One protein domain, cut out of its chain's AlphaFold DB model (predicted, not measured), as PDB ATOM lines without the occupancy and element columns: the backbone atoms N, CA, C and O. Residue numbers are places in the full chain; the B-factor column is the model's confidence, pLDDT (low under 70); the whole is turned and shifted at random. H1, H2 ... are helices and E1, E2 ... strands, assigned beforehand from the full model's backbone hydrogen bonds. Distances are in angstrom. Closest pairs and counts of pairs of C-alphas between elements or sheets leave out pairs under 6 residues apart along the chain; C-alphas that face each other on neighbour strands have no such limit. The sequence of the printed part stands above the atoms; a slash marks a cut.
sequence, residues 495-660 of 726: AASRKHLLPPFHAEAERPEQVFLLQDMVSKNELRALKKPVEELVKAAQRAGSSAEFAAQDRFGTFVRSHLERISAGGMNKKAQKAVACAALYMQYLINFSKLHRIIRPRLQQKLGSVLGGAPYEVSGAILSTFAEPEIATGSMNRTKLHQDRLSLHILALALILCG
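This is residues 495 to 660 of the 726 residues of the protein "DNA-directed RNA polymerase I subunit RPA49" of Hondaea fermentalgiana (UniProt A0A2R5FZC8). Two long helices, H7 and H11, lie side by side and run opposite ways as the core; H6 folds back along H7 as a helical hairpin, H4 packs across H7, and H10 packs at a slant on the first half of H11, with H3 on H10. At one end of the long axis lies the link between H6 and H7, at the other a tiny two-stranded hairpin, E1 and E2, while H1 packs on H11 and is followed by a long loop, residues 502 to 517. The printed part has 166 residues, with eleven named helices and two named strands in the order H1 to H10, E1, E2, H11; the strands form one antiparallel sheet, order E1 - E2, and the class is mostly helix. The whole is compact, with a radius of gyration of the C-alphas of 16.4 A, and the C-alphas span 52 by 41 by 25 A.

The sheet holds E1, residues 629 to 631, and E2, residues 636 to 638, each 6.4 A long. H11, residues 641 to 659, follows, 26.9 A from C-alpha 641 to C-alpha 659 at (38.988, 2.354, -3.494). H10, residues 617 to 627, comes before E1 and measures 15.3 A. The longest helix is H7, residues 574 to 594, 30.2 A from C-alpha 574 at (30.105, 15.986, 3.578) to C-alpha 594. Before it come H4, residues 531 to 544, 19.9 A; H5, residues 547 to 551; and H6, residues 558 to 568, 15.5 A. Shorter are H2, residues 518 to 521, H3, residues 524 to 529, H8, residues 602 to 605, and H9, residues 608 to 611. H1, residues 495 to 501, begins at C-alpha 495 (44.233, 2.667, -29.588).

E1 and E2 form a hairpin, antiparallel at 132 degrees, with N 631 and O 636 at 2.8 A and N 629 and O 638 at 3.0 A, within hydrogen-bond range. Residues 599 to 600 pair antiparallel with residues 637 to 638 of E2. The closest C-alphas of H8 and E2, those of Pro 602 and Ser 636, are 5.8 A apart. H11, the hub, touches four helices. It touches H10 with residues 643 to 647 alone, at a steep tilt of 60 degrees, opposite ways; the closest C-alphas are those of Phe 627 and His 643, 5.2 A. H11 and H7 touch at a shallow tilt of 24 degrees, opposite ways, closest at Met 587 and Ile 651, C-alphas 5.9 A apart. H1 touches residues 642 to 649 of H11, about perpendicular at 85 degrees, with the C-alphas of Leu 501 and Arg 646 closest at 5.0 A. H2 only just touches H11, with 3 pairs of C-alphas within 8 A, closest at Leu 518 and Leu 654, 7.6 A. H6 and H7 form a helical hairpin at a shallow tilt of 17 degrees, closest at the C-alphas of Val 560 and Ala 584, 5.6 A. H4 touches H7, about perpendicular at 76 degrees, closest at the C-alphas of Val 534 and Cys 582, 5.7 A. H5 touches H6, the C-alphas of Ser 547 and Glu 565 being closest at 6.1 A. H3 touches H10 at a steep tilt of 47 degrees, closest at the C-alphas of Glu 526 and Val 619, 5.3 A. H9 only just touches H10, with 3 pairs of C-alphas within 8 A, closest at Gly 609 and Ser 620, 5.6 A. H4 and H11 are apart. In H3, H4, H5, H7, H10 and H11 every O i to N i+4 pair is within hydrogen-bond range; H1 has 2 of 3 and H6 5 of 7, and H2, H8 and H9 are too short for such a pair.

The two C-alphas farthest apart are those of Gly 571 and Ala 633, 53.3 A. The printed part has no cut, and the link from H1 to H2 is long, with 16 residues. The mean pLDDT of the printed part is 90.8, and residues 545 to 553 are under 70.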
ATOM      1  N   ALA A 495      44.516   1.533 -30.472       70.38
ATOM      2  CA  ALA A 495      44.233   2.667 -29.588       70.38
ATOM      3  C   ALA A 495      42.793   3.180 -29.765       70.38
ATOM      4  O   ALA A 495      42.072   3.297 -28.775       70.38
ATOM      5  N   ALA A 496      42.341   3.395 -31.005       74.62
ATOM      6  CA  ALA A 496      40.961   3.765 -31.322       74.62
ATOM      7  C   ALA A 496      39.967   2.697 -30.835       74.62
ATOM      8  O   ALA A 496      39.036   3.002 -30.090       74.62
ATOM      9  N   SER A 497      40.228   1.421 -31.147       77.38
ATOM     10  CA  SER A 497      39.399   0.296 -30.689       77.38
ATOM     11  C   SER A 497      39.305   0.208 -29.156       77.38
ATOM     12  O   SER A 497      38.243  -0.096 -28.614       77.38
ATOM     13  N   ARG A 498      40.397   0.515 -28.437       81.69
ATOM     14  CA  ARG A 498      40.414   0.592 -26.964       81.69
ATOM     15  C   ARG A 498      39.611   1.784 -26.436       81.69
ATOM     16  O   ARG A 498      38.865   1.595 -25.482       81.69
ATOM     17  N   LYS A 499      39.694   2.970 -27.058       84.00
ATOM     18  CA  LYS A 499      38.939   4.172 -26.638       84.00
ATOM     19  C   LYS A 499      37.414   3.966 -26.635       84.00
ATOM     20  O   LYS A 499      36.747   4.527 -25.777       84.00
ATOM     21  N   HIS A 500      36.861   3.134 -27.524       85.69
ATOM     22  CA  HIS A 500      35.424   2.805 -27.513       85.69
ATOM     23  C   HIS A 500      35.014   1.789 -26.427       85.69
ATOM     24  O   HIS A 500      33.861   1.778 -25.990       85.69
ATOM     25  N   LEU A 501      35.936   0.915 -26.009       91.12
ATOM     26  CA  LEU A 501      35.688  -0.163 -25.044       91.12
ATOM     27  C   LEU A 501      35.935   0.271 -23.589       91.12
ATOM     28  O   LEU A 501      35.271  -0.215 -22.671       91.12
ATOM     29  N   LEU A 502      36.899   1.164 -23.376       94.25
ATOM     30  CA  LEU A 502      37.243   1.711 -22.067       94.25
ATOM     31  C   LEU A 502      36.226   2.781 -21.617       94.25
ATOM     32  O   LEU A 502      35.508   3.347 -22.446       94.25
ATOM     33  N   PRO A 503      36.156   3.081 -20.309       95.50
ATOM     34  CA  PRO A 503      35.574   4.328 -19.819       95.50
ATOM     35  C   PRO A 503      36.370   5.539 -20.323       95.50
ATOM     36  O   PRO A 503      37.557   5.380 -20.622       95.50
ATOM     37  N   PRO A 504      35.775   6.745 -20.372       95.00
ATOM     38  CA  PRO A 504      36.523   7.985 -20.576       95.00
ATOM     39  C   PRO A 504      37.697   8.081 -19.594       95.00
ATOM     40  O   PRO A 504      37.525   7.838 -18.397       95.00
ATOM     41  N   PHE A 505      38.893   8.373 -20.112       94.81
ATOM     42  CA  PHE A 505      40.124   8.380 -19.327       94.81
ATOM     43  C   PHE A 505      41.105   9.454 -19.798       94.81
ATOM     44  O   PHE A 505      41.246   9.699 -20.998       94.81
ATOM     45  N   HIS A 506      41.833  10.034 -18.846       94.62
ATOM     46  CA  HIS A 506      42.859  11.043 -19.096       94.62
ATOM     47  C   HIS A 506      44.231  10.375 -19.165       94.62
ATOM     48  O   HIS A 506      44.762   9.901 -18.161       94.62
ATOM     49  N   ALA A 507      44.799  10.294 -20.371       90.19
ATOM     50  CA  ALA A 507      46.082   9.625 -20.616       90.19
ATOM     51  C   ALA A 507      47.287  10.369 -20.009       90.19
ATOM     52  O   ALA A 507      48.291   9.740 -19.676       90.19
ATOM     53  N   GLU A 508      47.161  11.689 -19.866       91.69
ATOM     54  CA  GLU A 508      48.206  12.633 -19.441       91.69
ATOM     55  C   GLU A 508      48.058  13.054 -17.966       91.69
ATOM     56  O   GLU A 508      48.793  13.906 -17.478       91.69
ATOM     57  N   ALA A 509      47.118  12.446 -17.234       93.44
ATOM     58  CA  ALA A 509      46.886  12.711 -15.819       93.44
ATOM     59  C   ALA A 509      48.120  12.378 -14.960       93.44
ATOM     60  O   ALA A 509      48.524  11.218 -14.879       93.44
ATOM     61  N   GLU A 510      48.674  13.377 -14.265       95.06
ATOM     62  CA  GLU A 510      49.840  13.220 -13.380       95.06
ATOM     63  C   GLU A 510      49.556  12.320 -12.167       95.06
ATOM     64  O   GLU A 510      50.437  11.599 -11.692       95.06
ATOM     65  N   ARG A 511      48.321  12.356 -11.650       96.12
ATOM     66  CA  ARG A 511      47.895  11.577 -10.478       96.12
ATOM     67  C   ARG A 511      46.964  10.440 -10.905       96.12
ATOM     68  O   ARG A 511      46.066  10.671 -11.714       96.12
ATOM     69  N   PRO A 512      47.078   9.228 -10.326       95.38
ATOM     70  CA  PRO A 512      46.222   8.098 -10.703       95.38
ATOM     71  C   PRO A 512      44.729   8.375 -10.451       95.38
ATOM     72  O   PRO A 512      43.877   7.850 -11.162       95.38
ATOM     73  N   GLU A 513      44.412   9.244  -9.489       95.12
ATOM     74  CA  GLU A 513      43.054   9.703  -9.163       95.12
ATOM     75  C   GLU A 513      42.416  10.552 -10.275       95.12
ATOM     76  O   GLU A 513      41.197  10.570 -10.417       95.12
ATOM     77  N   GLN A 514      43.232  11.236 -11.084       95.69
ATOM     78  CA  GLN A 514      42.780  12.079 -12.194       95.69
ATOM     79  C   GLN A 514      42.551  11.281 -13.489       95.69
ATOM     80  O   GLN A 514      41.934  11.793 -14.417       95.69
ATOM     81  N   VAL A 515      43.015  10.027 -13.563       96.19
ATOM     82  CA  VAL A 515      42.912   9.186 -14.771       96.19
ATOM     83  C   VAL A 515      41.458   8.845 -15.114       96.19
ATOM     84  O   VAL A 515      41.106   8.831 -16.290       96.19
ATOM     85  N   PHE A 516      40.615   8.577 -14.110       96.38
ATOM     86  CA  PHE A 516      39.195   8.247 -14.278       96.38
ATOM     87  C   PHE A 516      38.344   9.163 -13.391       96.38
ATOM     88  O   PHE A 516      38.235   8.939 -12.186       96.38
ATOM     89  N   LEU A 517      37.722  10.190 -13.975       95.88
ATOM     90  CA  LEU A 517      36.872  11.124 -13.236       95.88
ATOM     91  C   LEU A 517      35.401  10.692 -13.280       95.88
ATOM     92  O   LEU A 517      34.841  10.407 -14.338       95.88
ATOM     93  N   LEU A 518      34.730  10.735 -12.123       95.25
ATOM     94  CA  LEU A 518      33.300  10.413 -12.010       95.25
ATOM     95  C   LEU A 518      32.415  11.295 -12.914       95.25
ATOM     96  O   LEU A 518      31.377  10.836 -13.377       95.25
ATOM     97  N   GLN A 519      32.832  12.540 -13.178       95.06
ATOM     98  CA  GLN A 519      32.091  13.505 -14.004       95.06
ATOM     99  C   GLN A 519      32.134  13.198 -15.509       95.06
ATOM    100  O   GLN A 519      31.251  13.644 -16.237       95.06
ATOM    101  N   ASP A 520      33.127  12.426 -15.960       95.25
ATOM    102  CA  ASP A 520      33.250  12.004 -17.359       95.25
ATOM    103  C   ASP A 520      32.581  10.639 -17.577       95.25
ATOM    104  O   ASP A 520      32.071  10.347 -18.656       95.25
ATOM    105  N   MET A 521      32.544   9.804 -16.531       95.25
ATOM    106  CA  MET A 521      31.863   8.506 -16.530       95.25
ATOM    107  C   MET A 521      30.342   8.588 -16.328       95.25
ATOM    108  O   MET A 521      29.649   7.625 -16.651       95.25
ATOM    109  N   VAL A 522      29.834   9.686 -15.758       95.75
ATOM    110  CA  VAL A 522      28.414   9.894 -15.430       95.75
ATOM    111  C   VAL A 522      28.028  11.301 -15.870       95.75
ATOM    112  O   VAL A 522      28.580  12.281 -15.370       95.75
ATOM    113  N   SER A 523      27.089  11.423 -16.809       95.75
ATOM    114  CA  SER A 523      26.778  12.714 -17.430       95.75
ATOM    115  C   SER A 523      26.221  13.734 -16.432       95.75
ATOM    116  O   SER A 523      25.601  13.397 -15.421       95.75
ATOM    117  N   LYS A 524      26.355  15.029 -16.754       96.06
ATOM    118  CA  LYS A 524      25.823  16.133 -15.930       96.06
ATOM    119  C   LYS A 524      24.312  16.007 -15.651       96.06
ATOM    120  O   LYS A 524      23.854  16.494 -14.619       96.06
ATOM    121  N   ASN A 525      23.555  15.334 -16.523       96.50
ATOM    122  CA  ASN A 525      22.123  15.079 -16.339       96.50
ATOM    123  C   ASN A 525      21.866  13.893 -15.397       96.50
ATOM    124  O   ASN A 525      21.072  14.024 -14.467       96.50
ATOM    125  N   GLU A 526      22.594  12.783 -15.552       96.69
ATOM    126  CA  GLU A 526      22.561  11.665 -14.596       96.69
ATOM    127  C   GLU A 526      22.972  12.124 -13.189       96.69
ATOM    128  O   GLU A 526      22.270  11.844 -12.221       96.69
ATOM    129  N   LEU A 527      24.047  12.910 -13.064       96.31
ATOM    130  CA  LEU A 527      24.495  13.480 -11.787       96.31
ATOM    131  C   LEU A 527      23.450  14.406 -11.142       96.31
ATOM    132  O   LEU A 527      23.373  14.467  -9.916       96.31
ATOM    133  N   ARG A 528      22.633  15.116 -11.937       96.94
ATOM    134  CA  ARG A 528      21.494  15.907 -11.431       96.94
ATOM    135  C   ARG A 528      20.380  14.995 -10.908       96.94
ATOM    136  O   ARG A 528      19.935  15.204  -9.781       96.94
ATOM    137  N   ALA A 529      19.985  13.974 -11.670       96.94
ATOM    138  CA  ALA A 529      18.957  13.009 -11.274       96.94
ATOM    139  C   ALA A 529      19.357  12.189 -10.029       96.94
ATOM    140  O   ALA A 529      18.532  11.924  -9.157       96.94
ATOM    141  N   LEU A 530      20.645  11.854  -9.892       96.38
ATOM    142  CA  LEU A 530      21.188  11.115  -8.749       96.38
ATOM    143  C   LEU A 530      21.208  11.915  -7.435       96.38
ATOM    144  O   LEU A 530      21.323  11.293  -6.383       96.38
ATOM    145  N   LYS A 531      21.075  13.254  -7.438       96.25
ATOM    146  CA  LYS A 531      21.187  14.073  -6.208       96.25
ATOM    147  C   LYS A 531      20.250  13.606  -5.088       96.25
ATOM    148  O   LYS A 531      20.721  13.357  -3.982       96.25
ATOM    149  N   LYS A 532      18.950  13.459  -5.379       94.44
ATOM    150  CA  LYS A 532      17.932  13.048  -4.392       94.44
ATOM    151  C   LYS A 532      18.218  11.656  -3.793       94.44
ATOM    152  O   LYS A 532      18.451  11.596  -2.584       94.44
ATOM    153  N   PRO A 533      18.329  10.564  -4.582       93.38
ATOM    154  CA  PRO A 533      18.587   9.238  -4.018       93.38
ATOM    155  C   PRO A 533      19.975   9.112  -3.367       93.38
ATOM    156  O   PRO A 533      20.135   8.320  -2.444       93.38
ATOM    157  N   VAL A 534      20.979   9.902  -3.773       94.19
ATOM    158  CA  VAL A 534      22.279   9.961  -3.075       94.19
ATOM    159  C   VAL A 534      22.154  10.618  -1.700       94.19
ATOM    160  O   VAL A 534      22.762  10.145  -0.743       94.19
ATOM    161  N   GLU A 535      21.364  11.682  -1.562       93.31
ATOM    162  CA  GLU A 535      21.138  12.329  -0.265       93.31
ATOM    163  C   GLU A 535      20.275  11.481   0.672       93.31
ATOM    164  O   GLU A 535      20.560  11.422   1.867       93.31
ATOM    165  N   GLU A 536      19.281  10.769   0.141       91.25
ATOM    166  CA  GLU A 536      18.536   9.742   0.874       91.25
ATOM    167  C   GLU A 536      19.455   8.599   1.327       91.25
ATOM    168  O   GLU A 536      19.417   8.217   2.495       91.25
ATOM    169  N   LEU A 537      20.339   8.106   0.451       90.69
ATOM    170  CA  LEU A 537      21.298   7.044   0.765       90.69
ATOM    171  C   LEU A 537      22.307   7.463   1.844       90.69
ATOM    172  O   LEU A 537      22.585   6.679   2.749       90.69
ATOM    173  N   VAL A 538      22.820   8.698   1.797       91.06
ATOM    174  CA  VAL A 538      23.704   9.243   2.843       91.06
ATOM    175  C   VAL A 538      22.947   9.401   4.167       91.06
ATOM    176  O   VAL A 538      23.448   8.956   5.197       91.06
ATOM    177  N   LYS A 539      21.718   9.940   4.157       89.12
ATOM    178  CA  LYS A 539      20.862  10.038   5.358       89.12
ATOM    179  C   LYS A 539      20.509   8.661   5.939       89.12
ATOM    180  O   LYS A 539      20.394   8.525   7.155       89.12
ATOM    181  N   ALA A 540      20.329   7.643   5.097       86.00
ATOM    182  CA  ALA A 540      20.068   6.269   5.518       86.00
ATOM    183  C   ALA A 540      21.318   5.608   6.119       86.00
ATOM    184  O   ALA A 540      21.227   5.023   7.193       86.00
ATOM    185  N   ALA A 541      22.482   5.754   5.476       85.00
ATOM    186  CA  ALA A 541      23.754   5.244   5.987       85.00
ATOM    187  C   ALA A 541      24.141   5.896   7.326       85.00
ATOM    188  O   ALA A 541      24.577   5.199   8.231       85.00
ATOM    189  N   GLN A 542      23.921   7.207   7.484       84.25
ATOM    190  CA  GLN A 542      24.136   7.911   8.753       84.25
ATOM    191  C   GLN A 542      23.149   7.464   9.845       84.25
ATOM    192  O   GLN A 542      23.564   7.236  10.977       84.25
ATOM    193  N   ARG A 543      21.853   7.307   9.524       82.94
ATOM    194  CA  ARG A 543      20.830   6.886  10.501       82.94
ATOM    195  C   ARG A 543      21.002   5.442  10.976       82.94
ATOM    196  O   ARG A 543      20.710   5.177  12.133       82.94
ATOM    197  N   ALA A 544      21.444   4.531  10.106       73.62
ATOM    198  CA  ALA A 544      21.556   3.106  10.429       73.62
ATOM    199  C   ALA A 544      22.489   2.824  11.625       73.62
ATOM    200  O   ALA A 544      22.340   1.792  12.280       73.62
ATOM    201  N   GLY A 545      23.471   3.705  11.881       59.50
ATOM    202  CA  GLY A 545      24.365   3.717  13.055       59.50
ATOM    203  C   GLY A 545      25.281   2.495  13.230       59.50
ATOM    204  O   GLY A 545      26.236   2.527  14.001       59.50
ATOM    205  N   SER A 546      24.998   1.413  12.511       58.75
ATOM    206  CA  SER A 546      25.582   0.091  12.639       58.75
ATOM    207  C   SER A 546      25.635  -0.575  11.262       58.75
ATOM    208  O   SER A 546      24.737  -0.424  10.430       58.75
ATOM    209  N   SER A 547      26.677  -1.377  11.031       58.66
ATOM    210  CA  SER A 547      26.779  -2.219   9.829       58.66
ATOM    211  C   SER A 547      25.596  -3.195   9.719       58.66
ATOM    212  O   SER A 547      25.135  -3.469   8.615       58.66
ATOM    213  N   ALA A 548      25.040  -3.666  10.843       57.22
ATOM    214  CA  ALA A 548      23.998  -4.692  10.872       57.22
ATOM    215  C   ALA A 548      22.693  -4.272  10.171       57.22
ATOM    216  O   ALA A 548      22.195  -5.015   9.324       57.22
ATOM    217  N   GLU A 549      22.155  -3.083  10.466       64.31
ATOM    218  CA  GLU A 549      20.919  -2.606   9.822       64.31
ATOM    219  C   GLU A 549      21.114  -2.349   8.324       64.31
ATOM    220  O   GLU A 549      20.255  -2.688   7.506       64.31
ATOM    221  N   PHE A 550      22.273  -1.808   7.941       63.97
ATOM    222  CA  PHE A 550      22.592  -1.588   6.533       63.97
ATOM    223  C   PHE A 550      22.858  -2.912   5.790       63.97
ATOM    224  O   PHE A 550      22.492  -3.063   4.626       63.97
ATOM    225  N   ALA A 551      23.420  -3.915   6.469       57.50
ATOM    226  CA  ALA A 551      23.641  -5.253   5.930       57.50
ATOM    227  C   ALA A 551      22.365  -6.107   5.839       57.50
ATOM    228  O   ALA A 551      22.325  -7.031   5.025       57.50
ATOM    229  N   ALA A 552      21.309  -5.782   6.588       62.69
ATOM    230  CA  ALA A 552      19.982  -6.360   6.375       62.69
ATOM    231  C   ALA A 552      19.348  -5.900   5.043       62.69
ATOM    232  O   ALA A 552      18.458  -6.569   4.512       62.69
ATOM    233  N   GLN A 553      19.816  -4.789   4.456       69.81
ATOM    234  CA  GLN A 553      19.356  -4.320   3.148       69.81
ATOM    235  C   GLN A 553      20.046  -5.080   2.007       69.81
ATOM    236  O   GLN A 553      20.995  -4.598   1.385       69.81
ATOM    237  N   ASP A 554      19.493  -6.240   1.644       72.88
ATOM    238  CA  ASP A 554      19.977  -7.088   0.538       72.88
ATOM    239  C   ASP A 554      19.765  -6.497  -0.881       72.88
ATOM    240  O   ASP A 554      19.729  -7.191  -1.894       72.88
ATOM    241  N   ARG A 555      19.622  -5.169  -0.963       83.44
ATOM    242  CA  ARG A 555      19.557  -4.371  -2.197       83.44
ATOM    243  C   ARG A 555      20.946  -4.044  -2.754       83.44
ATOM    244  O   ARG A 555      21.069  -3.767  -3.947       83.44
ATOM    245  N   PHE A 556      21.973  -4.057  -1.899       89.25
ATOM    246  CA  PHE A 556      23.344  -3.674  -2.242       89.25
ATOM    247  C   PHE A 556      24.292  -4.873  -2.236       89.25
ATOM    248  O   PHE A 556      24.287  -5.673  -1.295       89.25
ATOM    249  N   GLY A 557      25.145  -4.955  -3.259       91.06
ATOM    250  CA  GLY A 557      26.238  -5.921  -3.343       91.06
ATOM    251  C   GLY A 557      27.242  -5.753  -2.203       91.06
ATOM    252  O   GLY A 557      27.356  -4.682  -1.607       91.06
ATOM    253  N   THR A 558      27.968  -6.821  -1.888       93.12
ATOM    254  CA  THR A 558      28.945  -6.886  -0.796       93.12
ATOM    255  C   THR A 558      30.018  -5.796  -0.896       93.12
ATOM    256  O   THR A 558      30.341  -5.159   0.109       93.12
ATOM    257  N   PHE A 559      30.529  -5.523  -2.099       94.62
ATOM    258  CA  PHE A 559      31.533  -4.492  -2.354       94.62
ATOM    259  C   PHE A 559      30.954  -3.093  -2.106       94.62
ATOM    260  O   PHE A 559      31.510  -2.325  -1.320       94.62
ATOM    261  N   VAL A 560      29.798  -2.796  -2.711       93.75
ATOM    262  CA  VAL A 560      29.083  -1.512  -2.578       93.75
ATOM    263  C   VAL A 560      28.740  -1.230  -1.111       93.75
ATOM    264  O   VAL A 560      29.053  -0.159  -0.592       93.75
ATOM    265  N   ARG A 561      28.180  -2.226  -0.417       91.88
ATOM    266  CA  ARG A 561      27.834  -2.199   1.011       91.88
ATOM    267  C   ARG A 561      29.040  -1.817   1.875       91.88
ATOM    268  O   ARG A 561      28.958  -0.843   2.616       91.88
ATOM    269  N   SER A 562      30.194  -2.461   1.663       91.62
ATOM    270  CA  SER A 562      31.443  -2.161   2.392       91.62
ATOM    271  C   SER A 562      31.999  -0.747   2.174       91.62
ATOM    272  O   SER A 562      32.882  -0.287   2.899       91.62
ATOM    273  N   HIS A 563      31.522  -0.034   1.151       90.81
ATOM    274  CA  HIS A 563      31.890   1.355   0.894       90.81
ATOM    275  C   HIS A 563      30.881   2.355   1.454       90.81
ATOM    276  O   HIS A 563      31.291   3.454   1.818       90.81
ATOM    277  N   LEU A 564      29.615   1.962   1.601       90.12
ATOM    278  CA  LEU A 564      28.586   2.744   2.288       90.12
ATOM    279  C   LEU A 564      28.740   2.658   3.819       90.12
ATOM    280  O   LEU A 564      28.571   3.662   4.504       90.12
ATOM    281  N   GLU A 565      29.205   1.524   4.353       89.38
ATOM    282  CA  GLU A 565      29.594   1.382   5.768       89.38
ATOM    283  C   GLU A 565      30.683   2.390   6.185       89.38
ATOM    284  O   GLU A 565      30.616   2.958   7.273       89.38
ATOM    285  N   ARG A 566      31.638   2.712   5.295       87.94
ATOM    286  CA  ARG A 566      32.647   3.766   5.544       87.94
ATOM    287  C   ARG A 566      32.053   5.174   5.656       87.94
ATOM    288  O   ARG A 566      32.676   6.026   6.271       87.94
ATOM    289  N   ILE A 567      30.877   5.427   5.076       88.06
ATOM    290  CA  ILE A 567      30.167   6.707   5.229       88.06
ATOM    291  C   ILE A 567      29.510   6.776   6.615       88.06
ATOM    292  O   ILE A 567      29.549   7.826   7.254       88.06
ATOM    293  N   SER A 568      28.965   5.654   7.104       84.25
ATOM    294  CA  SER A 568      28.414   5.543   8.464       84.25
ATOM    295  C   SER A 568      29.484   5.656   9.555       84.25
ATOM    296  O   SER A 568      29.177   6.131  10.643       84.25
ATOM    297  N   ALA A 569      30.721   5.229   9.286       84.06
ATOM    298  CA  ALA A 569      31.819   5.216  10.259       84.06
ATOM    299  C   ALA A 569      32.405   6.606  10.604       84.06
ATOM    300  O   ALA A 569      33.289   6.700  11.453       84.06
ATOM    301  N   GLY A 570      31.939   7.682   9.960       77.25
ATOM    302  CA  GLY A 570      32.443   9.041  10.180       77.25
ATOM    303  C   GLY A 570      33.768   9.340   9.463       77.25
ATOM    304  O   GLY A 570      34.164   8.654   8.524       77.25
ATOM    305  N   GLY A 571      34.427  10.438   9.847       83.50
ATOM    306  CA  GLY A 571      35.746  10.841   9.326       83.50
ATOM    307  C   GLY A 571      35.802  11.352   7.874       83.50
ATOM    308  O   GLY A 571      36.832  11.869   7.456       83.50
ATOM    309  N   MET A 572      34.722  11.252   7.089       88.81
ATOM    310  CA  MET A 572      34.669  11.769   5.711       88.81
ATOM    311  C   MET A 572      33.899  13.094   5.616       88.81
ATOM    312  O   MET A 572      32.755  13.180   6.058       88.81
ATOM    313  N   ASN A 573      34.464  14.103   4.943       93.06
ATOM    314  CA  ASN A 573      33.795  15.391   4.696       93.06
ATOM    315  C   ASN A 573      32.479  15.226   3.911       93.06
ATOM    316  O   ASN A 573      32.408  14.424   2.978       93.06
ATOM    317  N   LYS A 574      31.455  16.050   4.200       90.69
ATOM    318  CA  LYS A 574      30.105  15.986   3.578       90.69
ATOM    319  C   LYS A 574      30.137  15.890   2.035       90.69
ATOM    320  O   LYS A 574      29.375  15.124   1.446       90.69
ATOM    321  N   LYS A 575      31.053  16.614   1.375       92.44
ATOM    322  CA  LYS A 575      31.276  16.573  -0.089       92.44
ATOM    323  C   LYS A 575      31.823  15.219  -0.569       92.44
ATOM    324  O   LYS A 575      31.355  14.696  -1.577       92.44
ATOM    325  N   ALA A 576      32.762  14.628   0.174       91.38
ATOM    326  CA  ALA A 576      33.323  13.307  -0.115       91.38
ATOM    327  C   ALA A 576      32.296  12.188   0.124       91.38
ATOM    328  O   ALA A 576      32.176  11.297  -0.713       91.38
ATOM    329  N   GLN A 577      31.488  12.273   1.192       92.56
ATOM    330  CA  GLN A 577      30.386  11.331   1.442       92.56
ATOM    331  C   GLN A 577      29.412  11.274   0.254       92.56
ATOM    332  O   GLN A 577      29.138  10.190  -0.261       92.56
ATOM    333  N   LYS A 578      28.944  12.434  -0.241       93.69
ATOM    334  CA  LYS A 578      28.065  12.497  -1.426       93.69
ATOM    335  C   LYS A 578      28.737  11.929  -2.685       93.69
ATOM    336  O   LYS A 578      28.079  11.222  -3.443       93.69
ATOM    337  N   ALA A 579      30.031  12.183  -2.902       93.81
ATOM    338  CA  ALA A 579      30.764  11.645  -4.053       93.81
ATOM    339  C   ALA A 579      30.902  10.109  -4.006       93.81
ATOM    340  O   ALA A 579      30.612   9.436  -4.997       93.81
ATOM    341  N   VAL A 580      31.273   9.545  -2.848       94.31
ATOM    342  CA  VAL A 580      31.374   8.088  -2.642       94.31
ATOM    343  C   VAL A 580      30.004   7.426  -2.779       94.31
ATOM    344  O   VAL A 580      29.885   6.442  -3.503       94.31
ATOM    345  N   ALA A 581      28.956   7.982  -2.164       94.75
ATOM    346  CA  ALA A 581      27.594   7.467  -2.294       94.75
ATOM    347  C   ALA A 581      27.082   7.516  -3.746       94.75
ATOM    348  O   ALA A 581      26.452   6.564  -4.198       94.75
ATOM    349  N   CYS A 582      27.400   8.571  -4.507       96.06
ATOM    350  CA  CYS A 582      27.050   8.682  -5.925       96.06
ATOM    351  C   CYS A 582      27.734   7.605  -6.782       96.06
ATOM    352  O   CYS A 582      27.054   6.872  -7.502       96.06
ATOM    353  N   ALA A 583      29.055   7.444  -6.651       96.56
ATOM    354  CA  ALA A 583      29.801   6.412  -7.371       96.56
ATOM    355  C   ALA A 583      29.365   4.985  -6.976       96.56
ATOM    356  O   ALA A 583      29.244   4.117  -7.839       96.56
ATOM    357  N   ALA A 584      29.080   4.749  -5.691       95.62
ATOM    358  CA  ALA A 584      28.615   3.464  -5.167       95.62
ATOM    359  C   ALA A 584      27.198   3.107  -5.655       95.62
ATOM    360  O   ALA A 584      26.951   1.968  -6.055       95.62
ATOM    361  N   LEU A 585      26.279   4.077  -5.683       95.81
ATOM    362  CA  LEU A 585      24.914   3.886  -6.177       95.81
ATOM    363  C   LEU A 585      24.884   3.652  -7.695       95.81
ATOM    364  O   LEU A 585      24.239   2.713  -8.159       95.81
ATOM    365  N   TYR A 586      25.636   4.441  -8.469       97.62
ATOM    366  CA  TYR A 586      25.740   4.245  -9.918       97.62
ATOM    367  C   TYR A 586      26.400   2.899 -10.261       97.62
ATOM    368  O   TYR A 586      25.900   2.160 -11.110       97.62
ATOM    369  N   MET A 587      27.450   2.503  -9.526       97.31
ATOM    370  CA  MET A 587      28.013   1.151  -9.603       97.31
ATOM    371  C   MET A 587      26.951   0.074  -9.342       97.31
ATOM    372  O   MET A 587      26.889  -0.896 -10.098       97.31
ATOM    373  N   GLN A 588      26.112   0.219  -8.309       96.31
ATOM    374  CA  GLN A 588      25.058  -0.755  -8.018       96.31
ATOM    375  C   GLN A 588      24.075  -0.890  -9.187       96.31
ATOM    376  O   GLN A 588      23.699  -2.009  -9.537       96.31
ATOM    377  N   TYR A 589      23.703   0.218  -9.834       97.38
ATOM    378  CA  TYR A 589      22.862   0.187 -11.030       97.38
ATOM    379  C   TYR A 589      23.549  -0.542 -12.196       97.38
ATOM    380  O   TYR A 589      22.918  -1.387 -12.829       97.38
ATOM    381  N   LEU A 590      24.848  -0.324 -12.438       97.56
ATOM    382  CA  LEU A 590      25.595  -1.072 -13.461       97.56
ATOM    383  C   LEU A 590      25.733  -2.575 -13.127       97.56
ATOM    384  O   LEU A 590      25.618  -3.414 -14.022       97.56
ATOM    385  N   ILE A 591      25.921  -2.942 -11.853       96.81
ATOM    386  CA  ILE A 591      25.943  -4.343 -11.387       96.81
ATOM    387  C   ILE A 591      24.560  -4.995 -11.552       96.81
ATOM    388  O   ILE A 591      24.461  -6.130 -12.022       96.81
ATOM    389  N   ASN A 592      23.480  -4.288 -11.222       96.06
ATOM    390  CA  ASN A 592      22.115  -4.779 -11.422       96.06
ATOM    391  C   ASN A 592      21.800  -4.929 -12.920       96.06
ATOM    392  O   ASN A 592      21.228  -5.938 -13.331       96.06
ATOM    393  N   PHE A 593      22.258  -3.992 -13.759       96.81
ATOM    394  CA  PHE A 593      22.148  -4.077 -15.215       96.81
ATOM    395  C   PHE A 593      22.942  -5.261 -15.791       96.81
ATOM    396  O   PHE A 593      22.448  -5.959 -16.682       96.81
ATOM    397  N   SER A 594      24.148  -5.546 -15.283       95.81
ATOM    398  CA  SER A 594      24.977  -6.663 -15.767       95.81
ATOM    399  C   SER A 594      24.296  -8.024 -15.568       95.81
ATOM    400  O   SER A 594      24.356  -8.870 -16.462       95.81
ATOM    401  N   LYS A 595      23.541  -8.186 -14.474       95.00
ATOM    402  CA  LYS A 595      22.759  -9.392 -14.144       95.00
ATOM    403  C   LYS A 595      21.535  -9.616 -15.047       95.00
ATOM    404  O   LYS A 595      20.977 -10.713 -15.047       95.00
ATOM    405  N   LEU A 596      21.120  -8.624 -15.839       94.56
ATOM    406  CA  LEU A 596      19.994  -8.763 -16.771       94.56
ATOM    407  C   LEU A 596      20.326  -9.652 -17.974       94.56
ATOM    408  O   LEU A 596      21.471  -9.753 -18.423       94.56
ATOM    409  N   HIS A 597      19.282 -10.262 -18.540       88.94
ATOM    410  CA  HIS A 597      19.381 -11.013 -19.786       88.94
ATOM    411  C   HIS A 597      19.900 -10.143 -20.938       88.94
ATOM    412  O   HIS A 597      19.539  -8.978 -21.075       88.94
ATOM    413  N   ARG A 598      20.678 -10.772 -21.826       90.75
ATOM    414  CA  ARG A 598      21.311 -10.140 -22.991       90.75
ATOM    415  C   ARG A 598      20.336  -9.369 -23.904       90.75
ATOM    416  O   ARG A 598      20.738  -8.390 -24.520       90.75
ATOM    417  N   ILE A 599      19.086  -9.824 -24.003       91.38
ATOM    418  CA  ILE A 599      18.034  -9.214 -24.829       91.38
ATOM    419  C   ILE A 599      16.978  -8.598 -23.904       91.38
ATOM    420  O   ILE A 599      16.230  -9.310 -23.227       91.38
ATOM    421  N   ILE A 600      16.914  -7.269 -23.893       93.19
ATOM    422  CA  ILE A 600      16.061  -6.453 -23.030       93.19
ATOM    423  C   ILE A 600      14.809  -6.057 -23.825       93.19
ATOM    424  O   ILE A 600      14.812  -5.133 -24.642       93.19
ATOM    425  N   ARG A 601      13.717  -6.797 -23.602       93.38
ATOM    426  CA  ARG A 601      12.413  -6.596 -24.267       93.38
ATOM    427  C   ARG A 601      11.786  -5.238 -23.889       93.38
ATOM    428  O   ARG A 601      11.955  -4.834 -22.741       93.38
ATOM    429  N   PRO A 602      10.954  -4.602 -24.740       91.75
ATOM    430  CA  PRO A 602      10.311  -3.309 -24.437       91.75
ATOM    431  C   PRO A 602       9.595  -3.227 -23.076       91.75
ATOM    432  O   PRO A 602       9.794  -2.280 -22.320       91.75
ATOM    433  N   ARG A 603       8.851  -4.274 -22.684       90.75
ATOM    434  CA  ARG A 603       8.190  -4.355 -21.359       90.75
ATOM    435  C   ARG A 603       9.157  -4.358 -20.163       90.75
ATOM    436  O   ARG A 603       8.726  -4.095 -19.045       90.75
ATOM    437  N   LEU A 604      10.426  -4.714 -20.376       90.62
ATOM    438  CA  LEU A 604      11.487  -4.649 -19.368       90.62
ATOM    439  C   LEU A 604      12.178  -3.279 -19.379       90.62
ATOM    440  O   LEU A 604      12.495  -2.776 -18.310       90.62
ATOM    441  N   GLN A 605      12.330  -2.650 -20.552       89.88
ATOM    442  CA  GLN A 605      12.829  -1.271 -20.686       89.88
ATOM    443  C   GLN A 605      11.927  -0.292 -19.906       89.88
ATOM    444  O   GLN A 605      12.412   0.459 -19.068       89.88
ATOM    445  N   GLN A 606      10.601  -0.397 -20.069       91.00
ATOM    446  CA  GLN A 606       9.613   0.397 -19.312       91.00
ATOM    447  C   GLN A 606       9.659   0.186 -17.787       91.00
ATOM    448  O   GLN A 606       9.165   1.023 -17.040       91.00
ATOM    449  N   LYS A 607      10.226  -0.929 -17.312       93.38
ATOM    450  CA  LYS A 607      10.373  -1.251 -15.881       93.38
ATOM    451  C   LYS A 607      11.828  -1.182 -15.407       93.38
ATOM    452  O   LYS A 607      12.141  -1.662 -14.318       93.38
ATOM    453  N   LEU A 608      12.728  -0.611 -16.211       93.25
ATOM    454  CA  LEU A 608      14.162  -0.699 -15.958       93.25
ATOM    455  C   LEU A 608      14.545  -0.003 -14.648       93.25
ATOM    456  O   LEU A 608      15.239  -0.615 -13.844       93.25
ATOM    457  N   GLY A 609      14.005   1.187 -14.362       92.06
ATOM    458  CA  GLY A 609      14.225   1.887 -13.088       92.06
ATOM    459  C   GLY A 609      13.917   1.027 -11.853       92.06
ATOM    460  O   GLY A 609      14.765   0.893 -10.970       92.06
ATOM    461  N   SER A 610      12.765   0.339 -11.818       92.94
ATOM    462  CA  SER A 610      12.425  -0.560 -10.700       92.94
ATOM    463  C   SER A 610      13.353  -1.777 -10.623       92.94
ATOM    464  O   SER A 610      13.745  -2.186  -9.536       92.94
ATOM    465  N   VAL A 611      13.742  -2.335 -11.774       93.31
ATOM    466  CA  VAL A 611      14.616  -3.518 -11.869       93.31
ATOM    467  C   VAL A 611      16.076  -3.202 -11.511       93.31
ATOM    468  O   VAL A 611      16.774  -4.065 -10.987       93.31
ATOM    469  N   LEU A 612      16.534  -1.967 -11.730       93.56
ATOM    470  CA  LEU A 612      17.846  -1.496 -11.279       93.56
ATOM    471  C   LEU A 612      17.884  -1.155  -9.779       93.56
ATOM    472  O   LEU A 612      18.969  -0.926  -9.253       93.56
ATOM    473  N   GLY A 613      16.742  -1.179  -9.079       90.06
ATOM    474  CA  GLY A 613      16.645  -0.881  -7.646       90.06
ATOM    475  C   GLY A 613      16.172   0.541  -7.331       90.06
ATOM    476  O   GLY A 613      16.622   1.122  -6.349       90.06
ATOM    477  N   GLY A 614      15.292   1.109  -8.162       91.88
ATOM    478  CA  GLY A 614      14.777   2.475  -8.003       91.88
ATOM    479  C   GLY A 614      15.623   3.539  -8.706       91.88
ATOM    480  O   GLY A 614      15.699   4.666  -8.231       91.88
ATOM    481  N   ALA A 615      16.287   3.191  -9.813       94.75
ATOM    482  CA  ALA A 615      17.059   4.160 -10.591       94.75
ATOM    483  C   ALA A 615      16.131   5.192 -11.275       94.75
ATOM    484  O   ALA A 615      15.126   4.772 -11.863       94.75
ATOM    485  N   PRO A 616      16.469   6.501 -11.258       96.38
ATOM    486  CA  PRO A 616      15.747   7.531 -12.008       96.38
ATOM    487  C   PRO A 616      15.655   7.221 -13.508       96.38
ATOM    488  O   PRO A 616      16.493   6.494 -14.055       96.38
ATOM    489  N   TYR A 617      14.649   7.781 -14.184       95.50
ATOM    490  CA  TYR A 617      14.380   7.479 -15.591       95.50
ATOM    491  C   TYR A 617      15.576   7.832 -16.485       95.50
ATOM    492  O   TYR A 617      16.016   6.993 -17.270       95.50
ATOM    493  N   GLU A 618      16.160   9.010 -16.272       96.38
ATOM    494  CA  GLU A 618      17.308   9.567 -16.994       96.38
ATOM    495  C   GLU A 618      18.515   8.628 -16.899       96.38
ATOM    496  O   GLU A 618      19.140   8.294 -17.903       96.38
ATOM    497  N   VAL A 619      18.791   8.139 -15.685       97.56
ATOM    498  CA  VAL A 619      19.887   7.209 -15.387       97.56
ATOM    499  C   VAL A 619      19.629   5.845 -16.022       97.56
ATOM    500  O   VAL A 619      20.515   5.266 -16.647       97.56
ATOM    501  N   SER A 620      18.399   5.331 -15.925       96.62
ATOM    502  CA  SER A 620      18.040   4.052 -16.543       96.62
ATOM    503  C   SER A 620      18.108   4.104 -18.078       96.62
ATOM    504  O   SER A 620      18.553   3.140 -18.701       96.62
ATOM    505  N   GLY A 621      17.742   5.242 -18.679       96.00
ATOM    506  CA  GLY A 621      17.835   5.503 -20.113       96.00
ATOM    507  C   GLY A 621      19.281   5.626 -20.589       96.00
ATOM    508  O   GLY A 621      19.657   4.944 -21.540       96.00
ATOM    509  N   ALA A 622      20.109   6.409 -19.890       96.62
ATOM    510  CA  ALA A 622      21.527   6.591 -20.208       96.62
ATOM    511  C   ALA A 622      22.331   5.281 -20.104       96.62
ATOM    512  O   ALA A 622      23.138   4.971 -20.986       96.62
ATOM    513  N   ILE A 623      22.065   4.456 -19.083       97.06
ATOM    514  CA  ILE A 623      22.642   3.106 -18.969       97.06
ATOM    515  C   ILE A 623      22.195   2.232 -20.153       97.06
ATOM    516  O   ILE A 623      23.016   1.535 -20.753       97.06
ATOM    517  N   LEU A 624      20.913   2.281 -20.531       96.25
ATOM    518  CA  LEU A 624      20.384   1.487 -21.641       96.25
ATOM    519  C   LEU A 624      20.987   1.893 -22.997       96.25
ATOM    520  O   LEU A 624      21.344   1.006 -23.766       96.25
ATOM    521  N   SER A 625      21.152   3.191 -23.272       95.62
ATOM    522  CA  SER A 625      21.745   3.696 -24.521       95.62
ATOM    523  C   SER A 625      23.267   3.540 -24.595       95.62
ATOM    524  O   SER A 625      23.824   3.477 -25.685       95.62
ATOM    525  N   THR A 626      23.958   3.482 -23.452       95.25
ATOM    526  CA  THR A 626      25.429   3.359 -23.397       95.25
ATOM    527  C   THR A 626      25.899   1.899 -23.419       95.25
ATOM    528  O   THR A 626      26.995   1.601 -23.906       95.25
ATOM    529  N   PHE A 627      25.081   0.975 -22.902       96.38
ATOM    530  CA  PHE A 627      25.449  -0.431 -22.693       96.38
ATOM    531  C   PHE A 627      24.532  -1.449 -23.408       96.38
ATOM    532  O   PHE A 627      24.600  -2.646 -23.102       96.38
ATOM    533  N   ALA A 628      23.705  -1.022 -24.368       96.06
ATOM    534  CA  ALA A 628      22.982  -1.896 -25.297       96.06
ATOM    535  C   ALA A 628      22.679  -1.199 -26.640       96.06
ATOM    536  O   ALA A 628      22.627   0.024 -26.718       96.06
ATOM    537  N   GLU A 629      22.450  -1.991 -27.691       94.75
ATOM    538  CA  GLU A 629      22.162  -1.516 -29.053       94.75
ATOM    539  C   GLU A 629      20.706  -1.839 -29.446       94.75
ATOM    540  O   GLU A 629      20.219  -2.926 -29.108       94.75
ATOM    541  N   PRO A 630      19.988  -0.958 -30.172       93.06
ATOM    542  CA  PRO A 630      18.620  -1.227 -30.610       93.06
ATOM    543  C   PRO A 630      18.574  -2.306 -31.701       93.06
ATOM    544  O   PRO A 630      19.165  -2.184 -32.773       93.06
ATOM    545  N   GLU A 631      17.813  -3.369 -31.454       92.38
ATOM    546  CA  GLU A 631      17.570  -4.436 -32.419       92.38
ATOM    547  C   GLU A 631      16.476  -4.005 -33.408       92.38
ATOM    548  O   GLU A 631      15.277  -4.116 -33.134       92.38
ATOM    549  N   ILE A 632      16.917  -3.526 -34.578       85.19
ATOM    550  CA  ILE A 632      16.102  -2.947 -35.668       85.19
ATOM    551  C   ILE A 632      14.828  -3.762 -35.970       85.19
ATOM    552  O   ILE A 632      13.774  -3.194 -36.236       85.19
ATOM    553  N   ALA A 633      14.906  -5.095 -35.906       82.88
ATOM    554  CA  ALA A 633      13.803  -5.992 -36.250       82.88
ATOM    555  C   ALA A 633      12.726  -6.169 -35.156       82.88
ATOM    556  O   ALA A 633      11.680  -6.750 -35.440       82.88
ATOM    557  N   THR A 634      12.969  -5.747 -33.907       81.94
ATOM    558  CA  THR A 634      12.089  -6.086 -32.764       81.94
ATOM    559  C   THR A 634      11.801  -4.933 -31.800       81.94
ATOM    560  O   THR A 634      10.906  -5.064 -30.961       81.94
ATOM    561  N   GLY A 635      12.573  -3.841 -31.847       86.31
ATOM    562  CA  GLY A 635      12.545  -2.794 -30.816       86.31
ATOM    563  C   GLY A 635      13.077  -3.257 -29.449       86.31
ATOM    564  O   GLY A 635      12.960  -2.541 -28.453       86.31
ATOM    565  N   SER A 636      13.649  -4.464 -29.360       91.06
ATOM    566  CA  SER A 636      14.397  -4.889 -28.179       91.06
ATOM    567  C   SER A 636      15.760  -4.189 -28.129       91.06
ATOM    568  O   SER A 636      16.255  -3.703 -29.142       91.06
ATOM    569  N   MET A 637      16.372  -4.130 -26.949       93.62
ATOM    570  CA  MET A 637      17.753  -3.670 -26.792       93.62
ATOM    571  C   MET A 637      18.644  -4.893 -26.563       93.62
ATOM    572  O   MET A 637      18.394  -5.686 -25.653       93.62
ATOM    573  N   ASN A 638      19.663  -5.075 -27.397       93.88
ATOM    574  CA  ASN A 638      20.557  -6.229 -27.389       93.88
ATOM    575  C   ASN A 638      21.935  -5.800 -26.880       93.88
ATOM    576  O   ASN A 638      22.619  -4.985 -27.495       93.88
ATOM    577  N   ARG A 639      22.375  -6.366 -25.755       94.25
ATOM    578  CA  ARG A 639      23.741  -6.177 -25.265       94.25
ATOM    579  C   ARG A 639      24.666  -7.125 -26.026       94.25
ATOM    580  O   ARG A 639      24.692  -8.325 -25.754       94.25
ATOM    581  N   THR A 640      25.418  -6.636 -27.007       94.12
ATOM    582  CA  THR A 640      26.480  -7.437 -27.643       94.12
ATOM    583  C   THR A 640      27.625  -7.711 -26.657       94.12
ATOM    584  O   THR A 640      27.697  -7.103 -25.588       94.12
ATOM    585  N   LYS A 641      28.527  -8.660 -26.971       93.44
ATOM    586  CA  LYS A 641      29.635  -9.005 -26.057       93.44
ATOM    587  C   LYS A 641      30.498  -7.777 -25.745       93.44
ATOM    588  O   LYS A 641      30.803  -7.543 -24.586       93.44
ATOM    589  N   LEU A 642      30.788  -6.956 -26.757       92.69
ATOM    590  CA  LEU A 642      31.526  -5.700 -26.607       92.69
ATOM    591  C   LEU A 642      30.873  -4.781 -25.562       92.69
ATOM    592  O   LEU A 642      31.571  -4.255 -24.706       92.69
ATOM    593  N   HIS A 643      29.543  -4.662 -25.553       94.88
ATOM    594  CA  HIS A 643      28.821  -3.866 -24.557       94.88
ATOM    595  C   HIS A 643      28.833  -4.480 -23.145       94.88
ATOM    596  O   HIS A 643      28.848  -3.741 -22.163       94.88
ATOM    597  N   GLN A 644      28.878  -5.811 -23.009       95.25
ATOM    598  CA  GLN A 644      29.100  -6.469 -21.712       95.25
ATOM    599  C   GLN A 644      30.538  -6.263 -21.203       95.25
ATOM    600  O   GLN A 644      30.740  -5.999 -20.014       95.25
ATOM    601  N   ASP A 645      31.523  -6.355 -22.095       95.62
ATOM    602  CA  ASP A 645      32.932  -6.136 -21.781       95.62
ATOM    603  C   ASP A 645      33.152  -4.646 -21.391       95.62
ATOM    604  O   ASP A 645      33.752  -4.365 -20.353       95.62
ATOM    605  N   ARG A 646      32.540  -3.695 -22.124       96.19
ATOM    606  CA  ARG A 646      32.499  -2.243 -21.827       96.19
ATOM    607  C   ARG A 646      31.879  -1.949 -20.459       96.19
ATOM    608  O   ARG A 646      32.482  -1.245 -19.652       96.19
ATOM    609  N   LEU A 647      30.701  -2.513 -20.179       97.19
ATOM    610  CA  LEU A 647      30.001  -2.392 -18.893       97.19
ATOM    611  C   LEU A 647      30.871  -2.879 -17.728       97.19
ATOM    612  O   LEU A 647      30.984  -2.204 -16.708       97.19
ATOM    613  N   SER A 648      31.529  -4.028 -17.900       97.25
ATOM    614  CA  SER A 648      32.447  -4.589 -16.904       97.25
ATOM    615  C   SER A 648      33.610  -3.639 -16.603       97.25
ATOM    616  O   SER A 648      33.926  -3.405 -15.440       97.25
ATOM    617  N   LEU A 649      34.207  -3.034 -17.635       97.19
ATOM    618  CA  LEU A 649      35.305  -2.075 -17.479       97.19
ATOM    619  C   LEU A 649      34.859  -0.771 -16.793       97.19
ATOM    620  O   LEU A 649      35.609  -0.237 -15.979       97.19
ATOM    621  N   HIS A 650      33.626  -0.303 -17.027       97.69
ATOM    622  CA  HIS A 650      33.059   0.843 -16.297       97.69
ATOM    623  C   HIS A 650      32.842   0.526 -14.810       97.69
ATOM    624  O   HIS A 650      33.201   1.333 -13.956       97.69
ATOM    625  N   ILE A 651      32.350  -0.672 -14.472       98.00
ATOM    626  CA  ILE A 651      32.227  -1.103 -13.069       98.00
ATOM    627  C   ILE A 651      33.607  -1.160 -12.392       98.00
ATOM    628  O   ILE A 651      33.754  -0.689 -11.265       98.00
ATOM    629  N   LEU A 652      34.640  -1.677 -13.069       97.62
ATOM    630  CA  LEU A 652      35.992  -1.731 -12.502       97.62
ATOM    631  C   LEU A 652      36.651  -0.347 -12.352       97.62
ATOM    632  O   LEU A 652      37.378  -0.138 -11.382       97.62
ATOM    633  N   ALA A 653      36.382   0.617 -13.237       97.62
ATOM    634  CA  ALA A 653      36.875   1.986 -13.060       97.62
ATOM    635  C   ALA A 653      36.190   2.701 -11.880       97.62
ATOM    636  O   ALA A 653      36.875   3.303 -11.055       97.62
ATOM    637  N   LEU A 654      34.873   2.527 -11.697       97.56
ATOM    638  CA  LEU A 654      34.184   2.988 -10.480       97.56
ATOM    639  C   LEU A 654      34.750   2.317  -9.216       97.56
ATOM    640  O   LEU A 654      34.863   2.965  -8.177       97.56
ATOM    641  N   ALA A 655      35.161   1.045  -9.295       97.50
ATOM    642  CA  ALA A 655      35.812   0.350  -8.184       97.50
ATOM    643  C   ALA A 655      37.175   0.964  -7.826       97.50
ATOM    644  O   ALA A 655      37.482   1.090  -6.641       97.50
ATOM    645  N   LEU A 656      37.967   1.387  -8.821       96.81
ATOM    646  CA  LEU A 656      39.227   2.107  -8.602       96.81
ATOM    647  C   LEU A 656      38.985   3.464  -7.929       96.81
ATOM    648  O   LEU A 656      39.651   3.758  -6.938       96.81
ATOM    649  N   ILE A 657      38.003   4.243  -8.403       96.12
ATOM    650  CA  ILE A 657      37.617   5.536  -7.808       96.12
ATOM    651  C   ILE A 657      37.205   5.348  -6.337       96.12
ATOM    652  O   ILE A 657      37.758   5.985  -5.444       96.12
ATOM    653  N   LEU A 658      36.288   4.414  -6.059       95.69
ATOM    654  CA  LEU A 658      35.798   4.134  -4.704       95.69
ATOM    655  C   LEU A 658      36.888   3.614  -3.749       95.69
ATOM    656  O   LEU A 658      36.791   3.807  -2.533       95.69
ATOM    657  N   CYS A 659      37.911   2.944  -4.281       94.94
ATOM    658  CA  CYS A 659      38.988   2.354  -3.494       94.94
ATOM    659  C   CYS A 659      40.211   3.258  -3.278       94.94
ATOM    660  O   CYS A 659      41.063   2.862  -2.482       94.94
ATOM    661  N   GLY A 660      40.311   4.412  -3.947       93.94
ATOM    662  CA  GLY A 660      41.527   5.237  -3.947       93.94
ATOM    663  C   GLY A 660      42.643   4.620  -4.798       93.94
ATOM    664  O   GLY A 660      43.754   4.409  -4.321       93.94
TER     665      GLY A 660